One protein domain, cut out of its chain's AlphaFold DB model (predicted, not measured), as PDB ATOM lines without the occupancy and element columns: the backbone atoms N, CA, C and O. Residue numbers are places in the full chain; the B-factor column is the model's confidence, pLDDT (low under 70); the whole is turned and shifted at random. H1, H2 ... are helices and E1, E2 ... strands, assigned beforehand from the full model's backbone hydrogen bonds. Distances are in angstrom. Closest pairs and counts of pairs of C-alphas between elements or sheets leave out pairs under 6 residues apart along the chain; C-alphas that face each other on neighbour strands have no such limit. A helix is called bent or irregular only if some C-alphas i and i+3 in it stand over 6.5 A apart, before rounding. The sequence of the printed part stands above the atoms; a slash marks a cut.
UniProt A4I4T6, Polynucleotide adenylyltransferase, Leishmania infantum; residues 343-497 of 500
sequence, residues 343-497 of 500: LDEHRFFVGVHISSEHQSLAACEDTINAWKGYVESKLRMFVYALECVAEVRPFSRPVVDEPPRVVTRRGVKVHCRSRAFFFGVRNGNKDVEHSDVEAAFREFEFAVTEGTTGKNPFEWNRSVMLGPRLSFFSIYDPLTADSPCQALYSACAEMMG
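Overview. This is residues 343 to 497 of the 500 residues of the protein "Polynucleotide adenylyltransferase" of Leishmania infantum (UniProt A4I4T6). A strongly twisted antiparallel sheet is built round the long strands E1 and E4, with E5 along E1 and the short E2 and E3 at opposite ends of E4; bent H1 and H2 cover it, and H3 only grazes it. The printed part has 155 residues, with named elements in the order E1 H1 E2 E3 E4 H2 E5 H3, class mixed. It is compact, with a radius of gyration of the C-alphas of 16.1 A and spans of 51 by 40 by 28 A.

Arrangement. E1, residues 348 to 358, has antiparallel E4, residues 412 to 426, on one side and antiparallel E5, residues 465 to 474, on the other side; within hydrogen-bond range are N 352 and O 421, 2.9 A, and N 351 and O 471, 2.9 A. H1, residues 361 to 387, was assigned as one helix by its hydrogen bonds but is bent, C-alphas 377 and 380 being 7.1 A apart; its arms H1a, residues 361 to 377, and H1b, residues 380 to 387, are on the sheet. E2, residues 391 to 394, and E3, residues 405 to 409, are antiparallel to E4, with N 393 and O 424 at 2.9 A and N 407 and O 414 at 2.8 A; E3 and E4 form a hairpin. H2, residues 434 to 450, on the same face as H1b, touches it, closest at the C-alphas of Ala 440 and Ala 385, 4.7 A. H3, residues 484 to 495, grazes the sheet with residues 484 to 488. Every O i to N i+4 pair is within range in H1a, H1b, H2 and H3.

Along the chain. E1 begins at C-alpha 348 (104.027, 142.102, 147.728) and spans 33.0 A; E4 spans 44.3 A. H3 ends at C-alpha 495 (119.267, 148.079, 137.152).

Size, cuts and confidence. The farthest C-alphas, Gly 411 and Asn 429, are 52.1 A apart. The printed part has no cut; the link from H2 to E5 is long. No printed residue is under 70.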
ATOM      1  N   LEU A 343     109.149 147.613 141.857       94.57
ATOM      2  CA  LEU A 343     108.778 148.198 143.148       94.57
ATOM      3  C   LEU A 343     107.719 149.302 143.019       94.57
ATOM      4  O   LEU A 343     107.037 149.593 143.997       94.57
ATOM      5  N   ASP A 344     107.551 149.890 141.830       93.07
ATOM      6  CA  ASP A 344     106.604 150.993 141.618       93.07
ATOM      7  C   ASP A 344     105.148 150.510 141.526       93.07
ATOM      8  O   ASP A 344     104.218 151.274 141.780       93.07
ATOM      9  N   GLU A 345     104.926 149.245 141.153       91.33
ATOM     10  CA  GLU A 345     103.579 148.708 140.901       91.33
ATOM     11  C   GLU A 345     103.191 147.529 141.799       91.33
ATOM     12  O   GLU A 345     102.015 147.159 141.842       91.33
ATOM     13  N   HIS A 346     104.151 146.926 142.503       93.12
ATOM     14  CA  HIS A 346     103.913 145.757 143.345       93.12
ATOM     15  C   HIS A 346     104.253 146.061 144.800       93.12
ATOM     16  O   HIS A 346     105.336 146.539 145.125       93.12
ATOM     17  N   ARG A 347     103.308 145.740 145.687       92.52
ATOM     18  CA  ARG A 347     103.478 145.850 147.141       92.52
ATOM     19  C   ARG A 347     104.049 144.573 147.753       92.52
ATOM     20  O   ARG A 347     104.789 144.659 148.730       92.52
ATOM     21  N   PHE A 348     103.664 143.418 147.215       94.84
ATOM     22  CA  PHE A 348     104.027 142.102 147.728       94.84
ATOM     23  C   PHE A 348     104.913 141.361 146.743       94.84
ATOM     24  O   PHE A 348     104.730 141.447 145.524       94.84
ATOM     25  N   PHE A 349     105.849 140.609 147.303       96.49
ATOM     26  CA  PHE A 349     106.868 139.897 146.565       96.49
ATOM     27  C   PHE A 349     107.033 138.484 147.087       96.49
ATOM     28  O   PHE A 349     106.962 138.218 148.288       96.49
ATOM     29  N   VAL A 350     107.297 137.591 146.148       97.41
ATOM     30  CA  VAL A 350     107.627 136.197 146.389       97.41
ATOM     31  C   VAL A 350     109.084 135.980 145.998       97.41
ATOM     32  O   VAL A 350     109.497 136.400 144.916       97.41
ATOM     33  N   GLY A 351     109.863 135.333 146.861       97.29
ATOM     34  CA  GLY A 351     111.255 134.973 146.607       97.29
ATOM     35  C   GLY A 351     111.465 133.463 146.583       97.29
ATOM     36  O   GLY A 351     111.025 132.750 147.484       97.29
ATOM     37  N   VAL A 352     112.178 132.972 145.569       98.17
ATOM     38  CA  VAL A 352     112.691 131.595 145.506       98.17
ATOM     39  C   VAL A 352     114.192 131.632 145.743       98.17
ATOM     40  O   VAL A 352     114.934 132.109 144.890       98.17
ATOM     41  N   HIS A 353     114.634 131.115 146.885       97.87
ATOM     42  CA  HIS A 353     116.018 131.199 147.351       97.87
ATOM     43  C   HIS A 353     116.735 129.864 147.212       97.87
ATOM     44  O   HIS A 353     116.262 128.838 147.709       97.87
ATOM     45  N   ILE A 354     117.915 129.886 146.609       98.05
ATOM     46  CA  ILE A 354     118.800 128.733 146.483       98.05
ATOM     47  C   ILE A 354     120.198 129.098 146.950       98.05
ATOM     48  O   ILE A 354     120.641 130.236 146.805       98.05
ATOM     49  N   SER A 355     120.927 128.123 147.470       97.38
ATOM     50  CA  SER A 355     122.319 128.345 147.836       97.38
ATOM     51  C   SER A 355     123.185 127.131 147.561       97.38
ATOM     52  O   SER A 355     122.692 126.018 147.379       97.38
ATOM     53  N   SER A 356     124.492 127.360 147.489       97.17
ATOM     54  CA  SER A 356     125.483 126.304 147.468       97.17
ATOM     55  C   SER A 356     126.459 126.430 148.624       97.17
ATOM     56  O   SER A 356     126.740 127.531 149.106       97.17
ATOM     57  N   GLU A 357     126.972 125.286 149.063       95.83
ATOM     58  CA  GLU A 357     128.008 125.194 150.083       95.83
ATOM     59  C   GLU A 357     129.124 124.258 149.622       95.83
ATOM     60  O   GLU A 357     128.867 123.108 149.271       95.83
ATOM     61  N   HIS A 358     130.377 124.715 149.651       95.80
ATOM     62  CA  HIS A 358     131.513 123.853 149.326       95.80
ATOM     63  C   HIS A 358     132.820 124.316 149.992       95.80
ATOM     64  O   HIS A 358     133.029 125.503 150.229       95.80
ATOM     65  N   GLN A 359     133.731 123.385 150.303       95.10
ATOM     66  CA  GLN A 359     135.025 123.707 150.942       95.10
ATOM     67  C   GLN A 359     135.975 124.479 150.017       95.10
ATOM     68  O   GLN A 359     136.751 125.314 150.465       95.10
ATOM     69  N   SER A 360     135.910 124.185 148.720       95.14
ATOM     70  CA  SER A 360     136.589 124.940 147.665       95.14
ATOM     71  C   SER A 360     135.658 126.010 147.107       95.14
ATOM     72  O   SER A 360     134.527 125.694 146.736       95.14
ATOM     73  N   LEU A 361     136.158 127.244 147.004       94.90
ATOM     74  CA  LEU A 361     135.443 128.361 146.394       94.90
ATOM     75  C   LEU A 361     135.046 128.068 144.940       94.90
ATOM     76  O   LEU A 361     133.887 128.256 144.596       94.90
ATOM     77  N   ALA A 362     135.974 127.573 144.117       93.94
ATOM     78  CA  ALA A 362     135.710 127.301 142.702       93.94
ATOM     79  C   ALA A 362     134.539 126.321 142.528       93.94
ATOM     80  O   ALA A 362     133.546 126.635 141.886       93.94
ATOM     81  N   ALA A 363     134.584 125.193 143.239       94.51
ATOM     82  CA  ALA A 363     133.499 124.217 143.206       94.51
ATOM     83  C   ALA A 363     132.183 124.754 143.811       94.51
ATOM     84  O   ALA A 363     131.108 124.324 143.401       94.51
ATOM     85  N   CYS A 364     132.232 125.707 144.753       95.59
ATOM     86  CA  CYS A 364     131.037 126.392 145.260       95.59
ATOM     87  C   CYS A 364     130.363 127.227 144.160       95.59
ATOM     88  O   CYS A 364     129.136 127.173 144.031       95.59
ATOM     89  N   GLU A 365     131.157 127.970 143.379       94.38
ATOM     90  CA  GLU A 365     130.693 128.779 142.243       94.38
ATOM     91  C   GLU A 365     130.118 127.886 141.131       94.38
ATOM     92  O   GLU A 365     129.000 128.115 140.670       94.38
ATOM     93  N   ASP A 366     130.809 126.803 140.774       91.47
ATOM     94  CA  ASP A 366     130.312 125.833 139.787       91.47
ATOM     95  C   ASP A 366     128.982 125.213 140.239       91.47
ATOM     96  O   ASP A 366     128.017 125.135 139.473       91.47
ATOM     97  N   THR A 367     128.898 124.841 141.521       95.26
ATOM     98  CA  THR A 367     127.692 124.249 142.115       95.26
ATOM     99  C   THR A 367     126.518 125.224 142.098       95.26
ATOM    100  O   THR A 367     125.422 124.827 141.699       95.26
ATOM    101  N   ILE A 368     126.705 126.491 142.504       95.82
ATOM    102  CA  ILE A 368     125.597 127.463 142.479       95.82
ATOM    103  C   ILE A 368     125.179 127.777 141.047       95.82
ATOM    104  O   ILE A 368     123.989 127.931 140.804       95.82
ATOM    105  N   ASN A 369     126.108 127.825 140.089       92.57
ATOM    106  CA  ASN A 369     125.781 128.094 138.690       92.57
ATOM    107  C   ASN A 369     124.968 126.953 138.067       92.57
ATOM    108  O   ASN A 369     123.948 127.216 137.425       92.57
ATOM    109  N   ALA A 370     125.359 125.699 138.317       91.12
ATOM    110  CA  ALA A 370     124.594 124.528 137.896       91.12
ATOM    111  C   ALA A 370     123.210 124.485 138.565       91.12
ATOM    112  O   ALA A 370     122.200 124.278 137.889       91.12
ATOM    113  N   TRP A 371     123.149 124.739 139.877       95.30
ATOM    114  CA  TRP A 371     121.896 124.729 140.631       95.30
ATOM    115  C   TRP A 371     120.947 125.845 140.194       95.30
ATOM    116  O   TRP A 371     119.772 125.595 139.941       95.30
ATOM    117  N   LYS A 372     121.476 127.056 139.993       95.14
ATOM    118  CA  LYS A 372     120.755 128.204 139.437       95.14
ATOM    119  C   LYS A 372     120.167 127.883 138.070       95.14
ATOM    120  O   LYS A 372     118.966 128.043 137.900       95.14
ATOM    121  N   GLY A 373     120.973 127.386 137.128       91.52
ATOM    122  CA  GLY A 373     120.488 127.060 135.783       91.52
ATOM    123  C   GLY A 373     119.399 125.982 135.789       91.52
ATOM    124  O   GLY A 373     118.424 126.065 135.040       91.52
ATOM    125  N   TYR A 374     119.519 124.989 136.676       93.31
ATOM    126  CA  TYR A 374     118.487 123.971 136.837       93.31
ATOM    127  C   TYR A 374     117.185 124.536 137.409       93.31
ATOM    128  O   TYR A 374     116.116 124.304 136.845       93.31
ATOM    129  N   VAL A 375     117.270 125.294 138.499       95.63
ATOM    130  CA  VAL A 375     116.103 125.878 139.166       95.63
ATOM    131  C   VAL A 375     115.412 126.893 138.257       95.63
ATOM    132  O   VAL A 375     114.189 126.829 138.121       95.63
ATOM    133  N   GLU A 376     116.175 127.724 137.534       93.76
ATOM    134  CA  GLU A 376     115.668 128.602 136.469       93.76
ATOM    135  C   GLU A 376     114.792 127.813 135.491       93.76
ATOM    136  O   GLU A 376     113.637 128.177 135.275       93.76
ATOM    137  N   SER A 377     115.259 126.663 134.992       91.00
ATOM    138  CA  SER A 377     114.500 125.843 134.029       91.00
ATOM    139  C   SER A 377     113.108 125.393 134.514       91.00
ATOM    140  O   SER A 377     112.270 124.999 133.697       91.00
ATOM    141  N   LYS A 378     112.848 125.453 135.828       93.77
ATOM    142  CA  LYS A 378     111.584 125.071 136.472       93.77
ATOM    143  C   LYS A 378     110.711 126.261 136.873       93.77
ATOM    144  O   LYS A 378     109.515 126.059 137.080       93.77
ATOM    145  N   LEU A 379     111.244 127.487 136.913       95.63
ATOM    146  CA  LEU A 379     110.506 128.688 137.347       95.63
ATOM    147  C   LEU A 379     109.246 128.950 136.525       95.63
ATOM    148  O   LEU A 379     108.275 129.477 137.053       95.63
ATOM    149  N   ARG A 380     109.212 128.527 135.260       94.60
ATOM    150  CA  ARG A 380     108.005 128.637 134.434       94.60
ATOM    151  C   ARG A 380     106.795 127.938 135.064       94.60
ATOM    152  O   ARG A 380     105.698 128.474 135.008       94.60
ATOM    153  N   MET A 381     106.994 126.768 135.678       94.84
ATOM    154  CA  MET A 381     105.909 126.063 136.374       94.84
ATOM    155  C   MET A 381     105.435 126.860 137.587       94.84
ATOM    156  O   MET A 381     104.242 126.915 137.856       94.84
ATOM    157  N   PHE A 382     106.358 127.539 138.272       96.62
ATOM    158  CA  PHE A 382     106.007 128.402 139.390       96.62
ATOM    159  C   PHE A 382     105.197 129.621 138.950       96.62
ATOM    160  O   PHE A 382     104.196 129.944 139.580       96.62
ATOM    161  N   VAL A 383     105.582 130.263 137.842       96.38
ATOM    162  CA  VAL A 383     104.815 131.380 137.271       96.38
ATOM    163  C   VAL A 383     103.404 130.926 136.891       96.38
ATOM    164  O   VAL A 383     102.454 131.630 137.215       96.38
ATOM    165  N   TYR A 384     103.250 129.741 136.286       96.32
ATOM    166  CA  TYR A 384     101.928 129.180 135.977       96.32
ATOM    167  C   TYR A 384     101.079 128.916 137.222       96.32
ATOM    168  O   TYR A 384      99.892 129.228 137.229       96.32
ATOM    169  N   ALA A 385     101.678 128.391 138.289       96.72
ATOM    170  CA  ALA A 385     100.960 128.150 139.534       96.72
ATOM    171  C   ALA A 385     100.562 129.468 140.232       96.72
ATOM    172  O   ALA A 385      99.433 129.620 140.697       96.72
ATOM    173  N   LEU A 386     101.461 130.459 140.259       96.40
ATOM    174  CA  LEU A 386     101.181 131.776 140.833       96.40
ATOM    175  C   LEU A 386     100.118 132.545 140.032       96.40
ATOM    176  O   LEU A 386      99.280 133.222 140.629       96.40
ATOM    177  N   GLU A 387     100.101 132.438 138.698       95.61
ATOM    178  CA  GLU A 387      99.129 133.180 137.882       95.61
ATOM    179  C   GLU A 387      97.682 132.679 138.011       95.61
ATOM    180  O   GLU A 387      96.743 133.349 137.567       95.61
ATOM    181  N   CYS A 388      97.476 131.523 138.652       94.66
ATOM    182  CA  CYS A 388      96.150 131.052 139.043       94.66
ATOM    183  C   CYS A 388      95.535 131.882 140.182       94.66
ATOM    184  O   CYS A 388      94.309 131.912 140.304       94.66
ATOM    185  N   VAL A 389      96.356 132.551 140.998       93.18
ATOM    186  CA  VAL A 389      95.926 133.239 142.233       93.18
ATOM    187  C   VAL A 389      96.238 134.740 142.243       93.18
ATOM    188  O   VAL A 389      95.608 135.492 142.987       93.18
ATOM    189  N   ALA A 390      97.165 135.203 141.402       94.65
ATOM    190  CA  ALA A 390      97.557 136.607 141.299       94.65
ATOM    191  C   ALA A 390      98.027 136.965 139.879       94.65
ATOM    192  O   ALA A 390      98.384 136.101 139.094       94.65
ATOM    193  N   GLU A 391      98.079 138.250 139.541       94.85
ATOM    194  CA  GLU A 391      98.946 138.707 138.455       94.85
ATOM    195  C   GLU A 391     100.399 138.657 138.936       94.85
ATOM    196  O   GLU A 391     100.706 139.118 140.041       94.85
ATOM    197  N   VAL A 392     101.280 138.097 138.106       95.61
ATOM    198  CA  VAL A 392     102.682 137.839 138.447       95.61
ATOM    199  C   VAL A 392     103.594 138.595 137.498       95.61
ATOM    200  O   VAL A 392     103.534 138.392 136.283       95.61
ATOM    201  N   ARG A 393     104.499 139.405 138.047       95.49
ATOM    202  CA  ARG A 393     105.593 140.015 137.289       95.49
ATOM    203  C   ARG A 393     106.936 139.490 137.791       95.49
ATOM    204  O   ARG A 393     107.347 139.833 138.895       95.49
ATOM    205  N   PRO A 394     107.632 138.641 137.024       95.41
ATOM    206  CA  PRO A 394     108.966 138.187 137.396       95.41
ATOM    207  C   PRO A 394     109.990 139.320 137.300       95.41
ATOM    208  O   PRO A 394     109.947 140.121 136.365       95.41
ATOM    209  N   PHE A 395     110.939 139.360 138.232       94.57
ATOM    210  CA  PHE A 395     112.140 140.173 138.089       94.57
ATOM    211  C   PHE A 395     113.078 139.510 137.072       94.57
ATOM    212  O   PHE A 395     113.337 138.307 137.130       94.57
ATOM    213  N   SER A 396     113.580 140.289 136.114       88.56
ATOM    214  CA  SER A 396     114.191 139.767 134.882       88.56
ATOM    215  C   SER A 396     115.506 138.991 135.053       88.56
ATOM    216  O   SER A 396     115.946 138.337 134.106       88.56
ATOM    217  N   ARG A 397     116.139 139.021 136.233       90.24
ATOM    218  CA  ARG A 397     117.431 138.364 136.493       90.24
ATOM    219  C   ARG A 397     117.506 137.736 137.891       90.24
ATOM    220  O   ARG A 397     116.874 138.244 138.813       90.24
ATOM    221  N   PRO A 398     118.311 136.676 138.086       94.04
ATOM    222  CA  PRO A 398     118.652 136.196 139.422       94.04
ATOM    223  C   PRO A 398     119.372 137.283 140.231       94.04
ATOM    224  O   PRO A 398     120.225 138.003 139.705       94.04
ATOM    225  N   VAL A 399     119.068 137.360 141.523       95.51
ATOM    226  CA  VAL A 399     119.654 138.311 142.478       95.51
ATOM    227  C   VAL A 399     120.595 137.578 143.423       95.51
ATOM    228  O   VAL A 399     120.317 136.455 143.831       95.51
ATOM    229  N   VAL A 400     121.721 138.196 143.778       94.51
ATOM    230  CA  VAL A 400     122.537 137.737 144.910       94.51
ATOM    231  C   VAL A 400     121.894 138.287 146.176       94.51
ATOM    232  O   VAL A 400     122.017 139.471 146.465       94.51
ATOM    233  N   ASP A 401     121.150 137.446 146.883       92.61
ATOM    234  CA  ASP A 401     120.342 137.828 148.045       92.61
ATOM    235  C   ASP A 401     121.097 137.766 149.374       92.61
ATOM    236  O   ASP A 401     120.779 138.507 150.294       92.61
ATOM    237  N   GLU A 402     122.121 136.918 149.461       90.89
ATOM    238  CA  GLU A 402     123.019 136.847 150.613       90.89
ATOM    239  C   GLU A 402     124.468 137.083 150.143       90.89
ATOM    240  O   GLU A 402     124.896 136.483 149.143       90.89
ATOM    241  N   PRO A 403     125.263 137.919 150.842       88.82
ATOM    242  CA  PRO A 403     126.634 138.194 150.439       88.82
ATOM    243  C   PRO A 403     127.503 136.924 150.494       88.82
ATOM    244  O   PRO A 403     127.308 136.062 151.360       88.82
ATOM    245  N   PRO A 404     128.514 136.803 149.609       92.38
ATOM    246  CA  PRO A 404     129.534 135.765 149.693       92.38
ATOM    247  C   PRO A 404     130.094 135.612 151.114       92.38
ATOM    248  O   PRO A 404     130.766 136.508 151.622       92.38
ATOM    249  N   ARG A 405     129.869 134.456 151.749       93.20
ATOM    250  CA  ARG A 405     130.352 134.179 153.113       93.20
ATOM    251  C   ARG A 405     131.207 132.922 153.190       93.20
ATOM    252  O   ARG A 405     131.133 132.041 152.332       93.20
ATOM    253  N   VAL A 406     132.013 132.846 154.247       94.80
ATOM    254  CA  VAL A 406     132.773 131.653 154.630       94.80
ATOM    255  C   VAL A 406     132.400 131.302 156.060       94.80
ATOM    256  O   VAL A 406     132.545 132.127 156.960       94.80
ATOM    257  N   VAL A 407     131.921 130.083 156.267       92.81
ATOM    258  CA  VAL A 407     131.509 129.572 157.576       92.81
ATOM    259  C   VAL A 407     132.376 128.386 157.970       92.81
ATOM    260  O   VAL A 407     132.783 127.590 157.126       92.81
ATOM    261  N   THR A 408     132.661 128.242 159.262       92.96
ATOM    262  CA  THR A 408     133.377 127.071 159.776       92.96
ATOM    263  C   THR A 408     132.362 126.039 160.253       92.96
ATOM    264  O   THR A 408     131.660 126.270 161.237       92.96
ATOM    265  N   ARG A 409     132.287 124.884 159.588       87.45
ATOM    266  CA  ARG A 409     131.440 123.753 159.994       87.45
ATOM    267  C   ARG A 409     132.310 122.559 160.342       87.45
ATOM    268  O   ARG A 409     133.102 122.105 159.524       87.45
ATOM    269  N   ARG A 410     132.165 122.051 161.571       88.35
ATOM    270  CA  ARG A 410     132.937 120.900 162.083       88.35
ATOM    271  C   ARG A 410     134.455 121.062 161.871       88.35
ATOM    272  O   ARG A 410     135.137 120.126 161.478       88.35
ATOM    273  N   GLY A 411     134.964 122.275 162.097       91.18
ATOM    274  CA  GLY A 411     136.384 122.608 161.936       91.18
ATOM    275  C   GLY A 411     136.843 122.874 160.498       91.18
ATOM    276  O   GLY A 411     137.999 123.235 160.303       91.18
ATOM    277  N   VAL A 412     135.966 122.755 159.499       92.21
ATOM    278  CA  VAL A 412     136.306 122.977 158.087       92.21
ATOM    279  C   VAL A 412     135.697 124.282 157.589       92.21
ATOM    280  O   VAL A 412     134.535 124.576 157.873       92.21
ATOM    281  N   LYS A 413     136.476 125.072 156.841       94.40
ATOM    282  CA  LYS A 413     135.973 126.269 156.158       94.40
ATOM    283  C   LYS A 413     135.124 125.858 154.957       94.40
ATOM    284  O   LYS A 413     135.552 125.056 154.135       94.40
ATOM    285  N   VAL A 414     133.933 126.430 154.867       95.85
ATOM    286  CA  VAL A 414     132.957 126.186 153.809       95.85
ATOM    287  C   VAL A 414     132.557 127.535 153.233       95.85
ATOM    288  O   VAL A 414     132.142 128.434 153.965       95.85
ATOM    289  N   HIS A 415     132.715 127.692 151.927       96.96
ATOM    290  CA  HIS A 415     132.220 128.840 151.183       96.96
ATOM    291  C   HIS A 415     130.724 128.662 150.930       96.96
ATOM    292  O   HIS A 415     130.280 127.545 150.669       96.96
ATOM    293  N   CYS A 416     129.964 129.754 150.995       96.64
ATOM    294  CA  CYS A 416     128.548 129.767 150.647       96.64
ATOM    295  C   CYS A 416     128.274 130.784 149.538       96.64
ATOM    296  O   CYS A 416     128.837 131.889 149.543       96.64
ATOM    297  N   ARG A 417     127.377 130.432 148.619       96.83
ATOM    298  CA  ARG A 417     126.834 131.331 147.592       96.83
ATOM    299  C   ARG A 417     125.327 131.226 147.555       96.83
ATOM    300  O   ARG A 417     124.810 130.128 147.699       96.83
ATOM    301  N   SER A 418     124.647 132.346 147.351       96.16
ATOM    302  CA  SER A 418     123.187 132.393 147.289       96.16
ATOM    303  C   SER A 418     122.707 133.085 146.021       96.16
ATOM    304  O   SER A 418     123.407 133.942 145.464       96.16
ATOM    305  N   ARG A 419     121.543 132.661 145.537       97.00
ATOM    306  CA  ARG A 419     120.782 133.316 144.475       97.00
ATOM    307  C   ARG A 419     119.299 133.289 144.835       97.00
ATOM    308  O   ARG A 419     118.802 132.268 145.307       97.00
ATOM    309  N   ALA A 420     118.594 134.365 144.517       97.44
ATOM    310  CA  ALA A 420     117.149 134.452 144.618       97.44
ATOM    311  C   ALA A 420     116.503 134.847 143.288       97.44
ATOM    312  O   ALA A 420     117.074 135.598 142.496       97.44
ATOM    313  N   PHE A 421     115.283 134.364 143.078       97.58
ATOM    314  CA  PHE A 421     114.396 134.777 141.994       97.58
ATOM    315  C   PHE A 421     113.181 135.457 142.603       97.58
ATOM    316  O   PHE A 421     112.503 134.853 143.436       97.58
ATOM    317  N   PHE A 422     112.925 136.700 142.206       97.20
ATOM    318  CA  PHE A 422     111.848 137.503 142.773       97.20
ATOM    319  C   PHE A 422     110.691 137.676 141.800       97.20
ATOM    320  O   PHE A 422     110.887 137.812 140.592       97.20
ATOM    321  N   PHE A 423     109.482 137.707 142.351       96.81
ATOM    322  CA  PHE A 423     108.233 137.871 141.620       96.81
ATOM    323  C   PHE A 423     107.364 138.883 142.360       96.81
ATOM    324  O   PHE A 423     107.039 138.675 143.526       96.81
ATOM    325  N   GLY A 424     106.985 139.969 141.695       96.29
ATOM    326  CA  GLY A 424     105.933 140.856 142.178       96.29
ATOM    327  C   GLY A 424     104.582 140.184 141.977       96.29
ATOM    328  O   GLY A 424     104.324 139.632 140.906       96.29
ATOM    329  N   VAL A 425     103.731 140.214 143.001       96.14
ATOM    330  CA  VAL A 425     102.392 139.614 142.946       96.14
ATOM    331  C   VAL A 425     101.321 140.616 143.356       96.14
ATOM    332  O   VAL A 425     101.504 141.402 144.291       96.14
ATOM    333  N   ARG A 426     100.190 140.608 142.646       93.21
ATOM    334  CA  ARG A 426      99.022 141.443 142.968       93.21
ATOM    335  C   ARG A 426      97.713 140.754 142.595       93.21
ATOM    336  O   ARG A 426      97.620 140.141 141.539       93.21
ATOM    337  N   ASN A 427      96.670 140.909 143.409       90.43
ATOM    338  CA  ASN A 427      95.334 140.384 143.110       90.43
ATOM    339  C   ASN A 427      94.313 141.527 142.993       90.43
ATOM    340  O   ASN A 427      93.431 141.714 143.834       90.43
ATOM    341  N   GLY A 428      94.467 142.352 141.955       84.46
ATOM    342  CA  GLY A 428      93.678 143.575 141.802       84.46
ATOM    343  C   GLY A 428      93.877 144.506 143.001       84.46
ATOM    344  O   GLY A 428      94.995 144.940 143.257       84.46
ATOM    345  N   ASN A 429      92.796 144.780 143.737       81.28
ATOM    346  CA  ASN A 429      92.823 145.587 144.966       81.28
ATOM    347  C   ASN A 429      92.887 144.739 146.250       81.28
ATOM    348  O   ASN A 429      92.741 145.284 147.343       81.28
ATOM    349  N   LYS A 430      93.018 143.414 146.130       84.20
ATOM    350  CA  LYS A 430      93.136 142.494 147.263       84.20
ATOM    351  C   LYS A 430      94.595 142.116 147.480       84.20
ATOM    352  O   LYS A 430      95.373 142.022 146.526       84.20
ATOM    353  N   ASP A 431      94.924 141.859 148.739       84.11
ATOM    354  CA  ASP A 431      96.200 141.262 149.106       84.11
ATOM    355  C   ASP A 431      96.233 139.801 148.616       84.11
ATOM    356  O   ASP A 431      95.197 139.147 148.462       84.11
ATOM    357  N   VAL A 432      97.432 139.314 148.297       89.08
ATOM    358  CA  VAL A 432      97.649 137.912 147.924       89.08
ATOM    359  C   VAL A 432      97.830 137.118 149.212       89.08
ATOM    360  O   VAL A 432      98.688 137.458 150.027       89.08
ATOM    361  N   GLU A 433      97.024 136.078 149.408       90.71
ATOM    362  CA  GLU A 433      97.087 135.257 150.616       90.71
ATOM    363  C   GLU A 433      98.367 134.410 150.630       90.71
ATOM    364  O   GLU A 433      98.721 133.761 149.642       90.71
ATOM    365  N   HIS A 434      99.051 134.358 151.777       93.25
ATOM    366  CA  HIS A 434     100.281 133.568 151.926       93.25
ATOM    367  C   HIS A 434     100.059 132.081 151.609       93.25
ATOM    368  O   HIS A 434     100.913 131.435 151.005       93.25
ATOM    369  N   SER A 435      98.890 131.540 151.968       94.99
ATOM    370  CA  SER A 435      98.526 130.143 151.704       94.99
ATOM    371  C   SER A 435      98.467 129.804 150.215       94.99
ATOM    372  O   SER A 435      98.797 128.679 149.833       94.99
ATOM    373  N   ASP A 436      98.067 130.765 149.381       94.43
ATOM    374  CA  ASP A 436      97.979 130.590 147.931       94.43
ATOM    375  C   ASP A 436      99.384 130.552 147.315       94.43
ATOM    376  O   ASP A 436      99.689 129.691 146.486       94.43
ATOM    377  N   VAL A 437     100.279 131.421 147.797       96.29
ATOM    378  CA  VAL A 437     101.698 131.427 147.411       96.29
ATOM    379  C   VAL A 437     102.382 130.117 147.816       96.29
ATOM    380  O   VAL A 437     103.099 129.523 147.010       96.29
ATOM    381  N   GLU A 438     102.142 129.624 149.034       97.37
ATOM    382  CA  GLU A 438     102.676 128.333 149.485       97.37
ATOM    383  C   GLU A 438     102.169 127.159 148.636       97.37
ATOM    384  O   GLU A 438     102.920 126.218 148.372       97.37
ATOM    385  N   ALA A 439     100.902 127.184 148.207       97.18
ATOM    386  CA  ALA A 439     100.351 126.154 147.332       97.18
ATOM    387  C   ALA A 439     101.049 126.142 145.969       97.18
ATOM    388  O   ALA A 439     101.511 125.082 145.541       97.18
ATOM    389  N   ALA A 440     101.221 127.314 145.352       97.13
ATOM    390  CA  ALA A 440     101.972 127.448 144.108       97.13
ATOM    391  C   ALA A 440     103.437 126.999 144.262       97.13
ATOM    392  O   ALA A 440     104.002 126.357 143.374       97.13
ATOM    393  N   PHE A 441     104.056 127.286 145.412       98.00
ATOM    394  CA  PHE A 441     105.428 126.869 145.687       98.00
ATOM    395  C   PHE A 441     105.562 125.346 145.815       98.00
ATOM    396  O   PHE A 441     106.524 124.784 145.298       98.00
ATOM    397  N   ARG A 442     104.578 124.655 146.407       97.89
ATOM    398  CA  ARG A 442     104.570 123.180 146.472       97.89
ATOM    399  C   ARG A 442     104.529 122.530 145.086       97.89
ATOM    400  O   ARG A 442     105.204 121.527 144.864       97.89
ATOM    401  N   GLU A 443     103.772 123.095 144.144       96.56
ATOM    402  CA  GLU A 443     103.762 122.615 142.750       96.56
ATOM    403  C   GLU A 443     105.128 122.803 142.080       96.56
ATOM    404  O   GLU A 443     105.631 121.915 141.386       96.56
ATOM    405  N   PHE A 444     105.775 123.936 142.342       97.07
ATOM    406  CA  PHE A 444     107.133 124.191 141.884       97.07
ATOM    407  C   PHE A 444     108.158 123.219 142.494       97.07
ATOM    408  O   PHE A 444     108.967 122.651 141.758       97.07
ATOM    409  N   GLU A 445     108.107 122.962 143.803       97.05
ATOM    410  CA  GLU A 445     108.968 121.975 144.472       97.05
ATOM    411  C   GLU A 445     108.786 120.568 143.892       97.05
ATOM    412  O   GLU A 445     109.766 119.831 143.715       97.05
ATOM    413  N   PHE A 446     107.548 120.203 143.545       96.57
ATOM    414  CA  PHE A 446     107.263 118.956 142.847       96.57
ATOM    415  C   PHE A 446     107.953 118.921 141.477       96.57
ATOM    416  O   PHE A 446     108.674 117.965 141.196       96.57
ATOM    417  N   ALA A 447     107.835 119.975 140.663       95.20
ATOM    418  CA  ALA A 447     108.473 120.050 139.343       95.20
ATOM    419  C   ALA A 447     110.018 120.031 139.403       95.20
ATOM    420  O   ALA A 447     110.681 119.474 138.513       95.20
ATOM    421  N   VAL A 448     110.600 120.633 140.447       95.30
ATOM    422  CA  VAL A 448     112.039 120.565 140.756       95.30
ATOM    423  C   VAL A 448     112.429 119.138 141.131       95.30
ATOM    424  O   VAL A 448     113.395 118.608 140.597       95.30
ATOM    425  N   THR A 449     111.668 118.471 141.998       95.40
ATOM    426  CA  THR A 449     111.982 117.099 142.429       95.40
ATOM    427  C   THR A 449     111.807 116.093 141.293       95.40
ATOM    428  O   THR A 449     112.677 115.249 141.084       95.40
ATOM    429  N   GLU A 450     110.732 116.203 140.515       93.75
ATOM    430  CA  GLU A 450     110.435 115.313 139.392       93.75
ATOM    431  C   GLU A 450     111.579 115.306 138.373       93.75
ATOM    432  O   GLU A 450     112.016 114.244 137.931       93.75
ATOM    433  N   GLY A 451     112.147 116.477 138.064       91.03
ATOM    434  CA  GLY A 451     113.261 116.598 137.124       91.03
ATOM    435  C   GLY A 451     114.583 115.979 137.603       91.03
ATOM    436  O   GLY A 451     115.554 115.987 136.847       91.03
ATOM    437  N   THR A 452     114.652 115.485 138.840       92.02
ATOM    438  CA  THR A 452     115.785 114.694 139.362       92.02
ATOM    439  C   THR A 452     115.565 113.191 139.206       92.02
ATOM    440  O   THR A 452     116.381 112.379 139.638       92.02
ATOM    441  N   THR A 453     114.471 112.809 138.548       89.10
ATOM    442  CA  THR A 453     114.116 111.430 138.225       89.10
ATOM    443  C   THR A 453     113.953 111.268 136.709       89.10
ATOM    444  O   THR A 453     113.716 112.235 135.984       89.10
ATOM    445  N   GLY A 454     114.116 110.047 136.193       82.17
ATOM    446  CA  GLY A 454     113.876 109.728 134.780       82.17
ATOM    447  C   GLY A 454     115.134 109.405 133.969       82.17
ATOM    448  O   GLY A 454     116.136 108.951 134.512       82.17
ATOM    449  N   LYS A 455     115.051 109.569 132.638       76.22
ATOM    450  CA  LYS A 455     116.087 109.097 131.696       76.22
ATOM    451  C   LYS A 455     117.384 109.911 131.734       76.22
ATOM    452  O   LYS A 455     118.433 109.334 131.500       76.22
ATOM    453  N   ASN A 456     117.299 111.210 132.029       78.16
ATOM    454  CA  ASN A 456     118.436 112.130 132.149       78.16
ATOM    455  C   ASN A 456     118.211 113.039 133.374       78.16
ATOM    456  O   ASN A 456     117.831 114.201 133.201       78.16
ATOM    457  N   PRO A 457     118.326 112.507 134.604       88.49
ATOM    458  CA  PRO A 457     118.023 113.265 135.809       88.49
ATOM    459  C   PRO A 457     119.074 114.348 136.049       88.49
ATOM    460  O   PRO A 457     120.260 114.150 135.786       88.49
ATOM    461  N   PHE A 458     118.650 115.484 136.599       90.19
ATOM    462  CA  PHE A 458     119.598 116.430 137.174       90.19
ATOM    463  C   PHE A 458     120.174 115.865 138.479       90.19
ATOM    464  O   PHE A 458     119.426 115.430 139.359       90.19
ATOM    465  N   GLU A 459     121.500 115.889 138.616       91.73
ATOM    466  CA  GLU A 459     122.206 115.389 139.799       91.73
ATOM    467  C   GLU A 459     122.096 116.371 140.972       91.73
ATOM    468  O   GLU A 459     122.987 117.176 141.247       91.73
ATOM    469  N   TRP A 460     120.979 116.309 141.696       93.99
ATOM    470  CA  TRP A 460     120.762 117.168 142.853       93.99
ATOM    471  C   TRP A 460     121.489 116.649 144.102       93.99
ATOM    472  O   TRP A 460     120.959 115.854 144.886       93.99
ATOM    473  N   ASN A 461     122.705 117.150 144.337       94.70
ATOM    474  CA  ASN A 461     123.423 116.890 145.583       94.70
ATOM    475  C   ASN A 461     122.916 117.800 146.710       94.70
ATOM    476  O   ASN A 461     123.464 118.873 146.966       94.70
ATOM    477  N   ARG A 462     121.904 117.326 147.437       94.75
ATOM    478  CA  ARG A 462     121.261 118.046 148.553       94.75
ATOM    479  C   ARG A 462     122.203 118.476 149.683       94.75
ATOM    480  O   ARG A 462     121.818 119.313 150.491       94.75
ATOM    481  N   SER A 463     123.412 117.912 149.778       93.87
ATOM    482  CA  SER A 463     124.380 118.331 150.801       93.87
ATOM    483  C   SER A 463     125.086 119.649 150.465       93.87
ATOM    484  O   SER A 463     125.563 120.321 151.376       93.87
ATOM    485  N   VAL A 464     125.130 120.020 149.179       95.78
ATOM    486  CA  VAL A 464     125.834 121.211 148.670       95.78
ATOM    487  C   VAL A 464     124.953 122.113 147.809       95.78
ATOM    488  O   VAL A 464     125.350 123.239 147.561       95.78
ATOM    489  N   MET A 465     123.789 121.643 147.353       97.12
ATOM    490  CA  MET A 465     122.767 122.400 146.623       97.12
ATOM    491  C   MET A 465     121.522 122.517 147.503       97.12
ATOM    492  O   MET A 465     120.730 121.575 147.616       97.12
ATOM    493  N   LEU A 466     121.386 123.662 148.162       96.73
ATOM    494  CA  LEU A 466     120.374 123.932 149.175       96.73
ATOM    495  C   LEU A 466     119.190 124.710 148.589       96.73
ATOM    496  O   LEU A 466     119.321 125.465 147.620       96.73
ATOM    497  N   GLY A 467     118.030 124.551 149.226       95.63
ATOM    498  CA  GLY A 467     116.757 125.062 148.722       95.63
ATOM    499  C   GLY A 467     116.175 124.180 147.609       95.63
ATOM    500  O   GLY A 467     116.595 123.031 147.484       95.63
ATOM    501  N   PRO A 468     115.231 124.691 146.801       97.20
ATOM    502  CA  PRO A 468     114.661 126.038 146.884       97.20
ATOM    503  C   PRO A 468     113.924 126.295 148.211       97.20
ATOM    504  O   PRO A 468     113.364 125.381 148.803       97.20
ATOM    505  N   ARG A 469     113.953 127.540 148.700       97.14
ATOM    506  CA  ARG A 469     113.181 128.015 149.864       97.14
ATOM    507  C   ARG A 469     112.295 129.185 149.448       97.14
ATOM    508  O   ARG A 469     112.730 130.009 148.646       97.14
ATOM    509  N   LEU A 470     111.101 129.268 150.020       97.89
ATOM    510  CA  LEU A 470     110.152 130.351 149.778       97.89
ATOM    511  C   LEU A 470     110.384 131.523 150.742       97.89
ATOM    512  O   LEU A 470     110.623 131.312 151.932       97.89
ATOM    513  N   SER A 471     110.241 132.746 150.242       96.82
ATOM    514  CA  SER A 471     109.926 133.927 151.047       96.82
ATOM    515  C   SER A 471     108.705 134.646 150.475       96.82
ATOM    516  O   SER A 471     108.473 134.634 149.265       96.82
ATOM    517  N   PHE A 472     107.931 135.277 151.353       96.43
ATOM    518  CA  PHE A 472     106.852 136.186 150.993       96.43
ATOM    519  C   PHE A 472     106.967 137.423 151.872       96.43
ATOM    520  O   PHE A 472     107.005 137.305 153.095       96.43
ATOM    521  N   PHE A 473     107.092 138.588 151.249       95.41
ATOM    522  CA  PHE A 473     107.393 139.839 151.938       95.41
ATOM    523  C   PHE A 473     106.711 141.015 151.245       95.41
ATOM    524  O   PHE A 473     106.269 140.916 150.096       95.41
ATOM    525  N   SER A 474     106.621 142.143 151.942       93.92
ATOM    526  CA  SER A 474     106.141 143.398 151.372       93.92
ATOM    527  C   SER A 474     107.250 144.444 151.280       93.92
ATOM    528  O   SER A 474     108.278 144.342 151.949       93.92
ATOM    529  N   ILE A 475     107.013 145.507 150.509       93.48
ATOM    530  CA  ILE A 475     107.897 146.690 150.474       93.48
ATOM    531  C   ILE A 475     108.022 147.413 151.827       93.48
ATOM    532  O   ILE A 475     108.868 148.287 151.977       93.48
ATOM    533  N   TYR A 476     107.168 147.086 152.800       92.74
ATOM    534  CA  TYR A 476     107.185 147.677 154.140       92.74
ATOM    535  C   TYR A 476     107.968 146.838 155.153       92.74
ATOM    536  O   TYR A 476     108.112 147.248 156.307       92.74
ATOM    537  N   ASP A 477     108.451 145.667 154.745       92.98
ATOM    538  CA  ASP A 477     109.225 144.792 155.611       92.98
ATOM    539  C   ASP A 477     110.589 145.432 155.936       92.98
ATOM    540  O   ASP A 477     111.147 146.161 155.109       92.98
ATOM    541  N   PRO A 478     111.166 145.173 157.127       91.32
ATOM    542  CA  PRO A 478     112.428 145.781 157.530       91.32
ATOM    543  C   PRO A 478     113.578 145.483 156.559       91.32
ATOM    544  O   PRO A 478     113.896 144.326 156.285       91.32
ATOM    545  N   LEU A 479     114.261 146.543 156.125       90.66
ATOM    546  CA  LEU A 479     115.452 146.487 155.277       90.66
ATOM    547  C   LEU A 479     116.699 146.120 156.095       90.66
ATOM    548  O   LEU A 479     117.555 146.955 156.390       90.66
ATOM    549  N   THR A 480     116.789 144.862 156.523       89.97
ATOM    550  CA  THR A 480     118.014 144.323 157.135       89.97
ATOM    551  C   THR A 480     118.957 143.789 156.058       89.97
ATOM    552  O   THR A 480     118.513 143.422 154.969       89.97
ATOM    553  N   ALA A 481     120.261 143.740 156.355       83.51
ATOM    554  CA  ALA A 481     121.309 143.404 155.383       83.51
ATOM    555  C   ALA A 481     121.102 142.057 154.661       83.51
ATOM    556  O   ALA A 481     121.482 141.934 153.503       83.51
ATOM    557  N   ASP A 482     120.466 141.090 155.328       84.48
ATOM    558  CA  ASP A 482     120.200 139.749 154.794       84.48
ATOM    559  C   ASP A 482     118.713 139.541 154.432       84.48
ATOM    560  O   ASP A 482     118.258 138.409 154.253       84.48
ATOM    561  N   SER A 483     117.910 140.612 154.392       92.32
ATOM    562  CA  SER A 483     116.487 140.503 154.054       92.32
ATOM    563  C   SER A 483     116.272 140.362 152.539       92.32
ATOM    564  O   SER A 483     116.894 141.089 151.757       92.32
ATOM    565  N   PRO A 484     115.317 139.517 152.099       94.26
ATOM    566  CA  PRO A 484     114.898 139.453 150.698       94.26
ATOM    567  C   PRO A 484     114.453 140.815 150.142       94.26
ATOM    568  O   PRO A 484     114.723 141.132 148.986       94.26
ATOM    569  N   CYS A 485     113.824 141.638 150.991       95.07
ATOM    570  CA  CYS A 485     113.403 142.991 150.646       95.07
ATOM    571  C   CYS A 485     114.607 143.874 150.282       95.07
ATOM    572  O   CYS A 485     114.656 144.411 149.176       95.07
ATOM    573  N   GLN A 486     115.633 143.942 151.140       94.93
ATOM    574  CA  GLN A 486     116.854 144.703 150.852       94.93
ATOM    575  C   GLN A 486     117.555 144.216 149.579       94.93
ATOM    576  O   GLN A 486     117.975 145.038 148.765       94.93
ATOM    577  N   ALA A 487     117.643 142.899 149.375       95.17
ATOM    578  CA  ALA A 487     118.230 142.330 148.166       95.17
ATOM    579  C   ALA A 487     117.499 142.787 146.892       95.17
ATOM    580  O   ALA A 487     118.142 143.162 145.907       95.17
ATOM    581  N   LEU A 488     116.163 142.802 146.912       95.58
ATOM    582  CA  LEU A 488     115.362 143.277 145.786       95.58
ATOM    583  C   LEU A 488     115.541 144.784 145.548       95.58
ATOM    584  O   LEU A 488     115.717 145.189 144.398       95.58
ATOM    585  N   TYR A 489     115.549 145.606 146.603       95.03
ATOM    586  CA  TYR A 489     115.812 147.048 146.493       95.03
ATOM    587  C   TYR A 489     117.176 147.324 145.855       95.03
ATOM    588  O   TYR A 489     117.264 148.103 144.904       95.03
ATOM    589  N   SER A 490     118.222 146.631 146.309       93.75
ATOM    590  CA  SER A 490     119.560 146.737 145.726       93.75
ATOM    591  C   SER A 490     119.598 146.306 144.264       93.75
ATOM    592  O   SER A 490     120.140 147.030 143.427       93.75
ATOM    593  N   ALA A 491     118.950 145.194 143.920       94.07
ATOM    594  CA  ALA A 491     118.890 144.725 142.540       94.07
ATOM    595  C   ALA A 491     118.136 145.690 141.606       94.07
ATOM    596  O   ALA A 491     118.525 145.842 140.441       94.07
ATOM    597  N   CYS A 492     117.077 146.342 142.097       93.83
ATOM    598  CA  CYS A 492     116.334 147.348 141.339       93.83
ATOM    599  C   CYS A 492     117.172 148.612 141.128       93.83
ATOM    600  O   CYS A 492     117.257 149.099 140.004       93.83
ATOM    601  N   ALA A 493     117.851 149.106 142.162       92.55
ATOM    602  CA  ALA A 493     118.688 150.299 142.065       92.55
ATOM    603  C   ALA A 493     119.860 150.117 141.082       92.55
ATOM    604  O   ALA A 493     120.058 150.957 140.201       92.55
ATOM    605  N   GLU A 494     120.550 148.968 141.138       90.48
ATOM    606  CA  GLU A 494     121.588 148.593 140.165       90.48
ATOM    607  C   GLU A 494     121.074 148.652 138.721       90.48
ATOM    608  O   GLU A 494     121.742 149.182 137.835       90.48
ATOM    609  N   MET A 495     119.874 148.117 138.482       85.72
ATOM    610  CA  MET A 495     119.267 148.079 137.152       85.72
ATOM    611  C   MET A 495     118.870 149.478 136.660       85.72
ATOM    612  O   MET A 495     118.975 149.758 135.468       85.72
ATOM    613  N   MET A 496     118.463 150.366 137.567       84.47
ATOM    614  CA  MET A 496     118.137 151.764 137.262       84.47
ATOM    615  C   MET A 496     119.382 152.665 137.157       84.47
ATOM    616  O   MET A 496     119.243 153.870 136.949       84.47
ATOM    617  N   GLY A 497     120.596 152.131 137.339       75.95
ATOM    618  CA  GLY A 497     121.832 152.922 137.356       75.95
ATOM    619  C   GLY A 497     121.923 153.900 138.534       75.95
ATOM    620  O   GLY A 497     122.671 154.874 138.471       75.95
TER     621      GLY A 497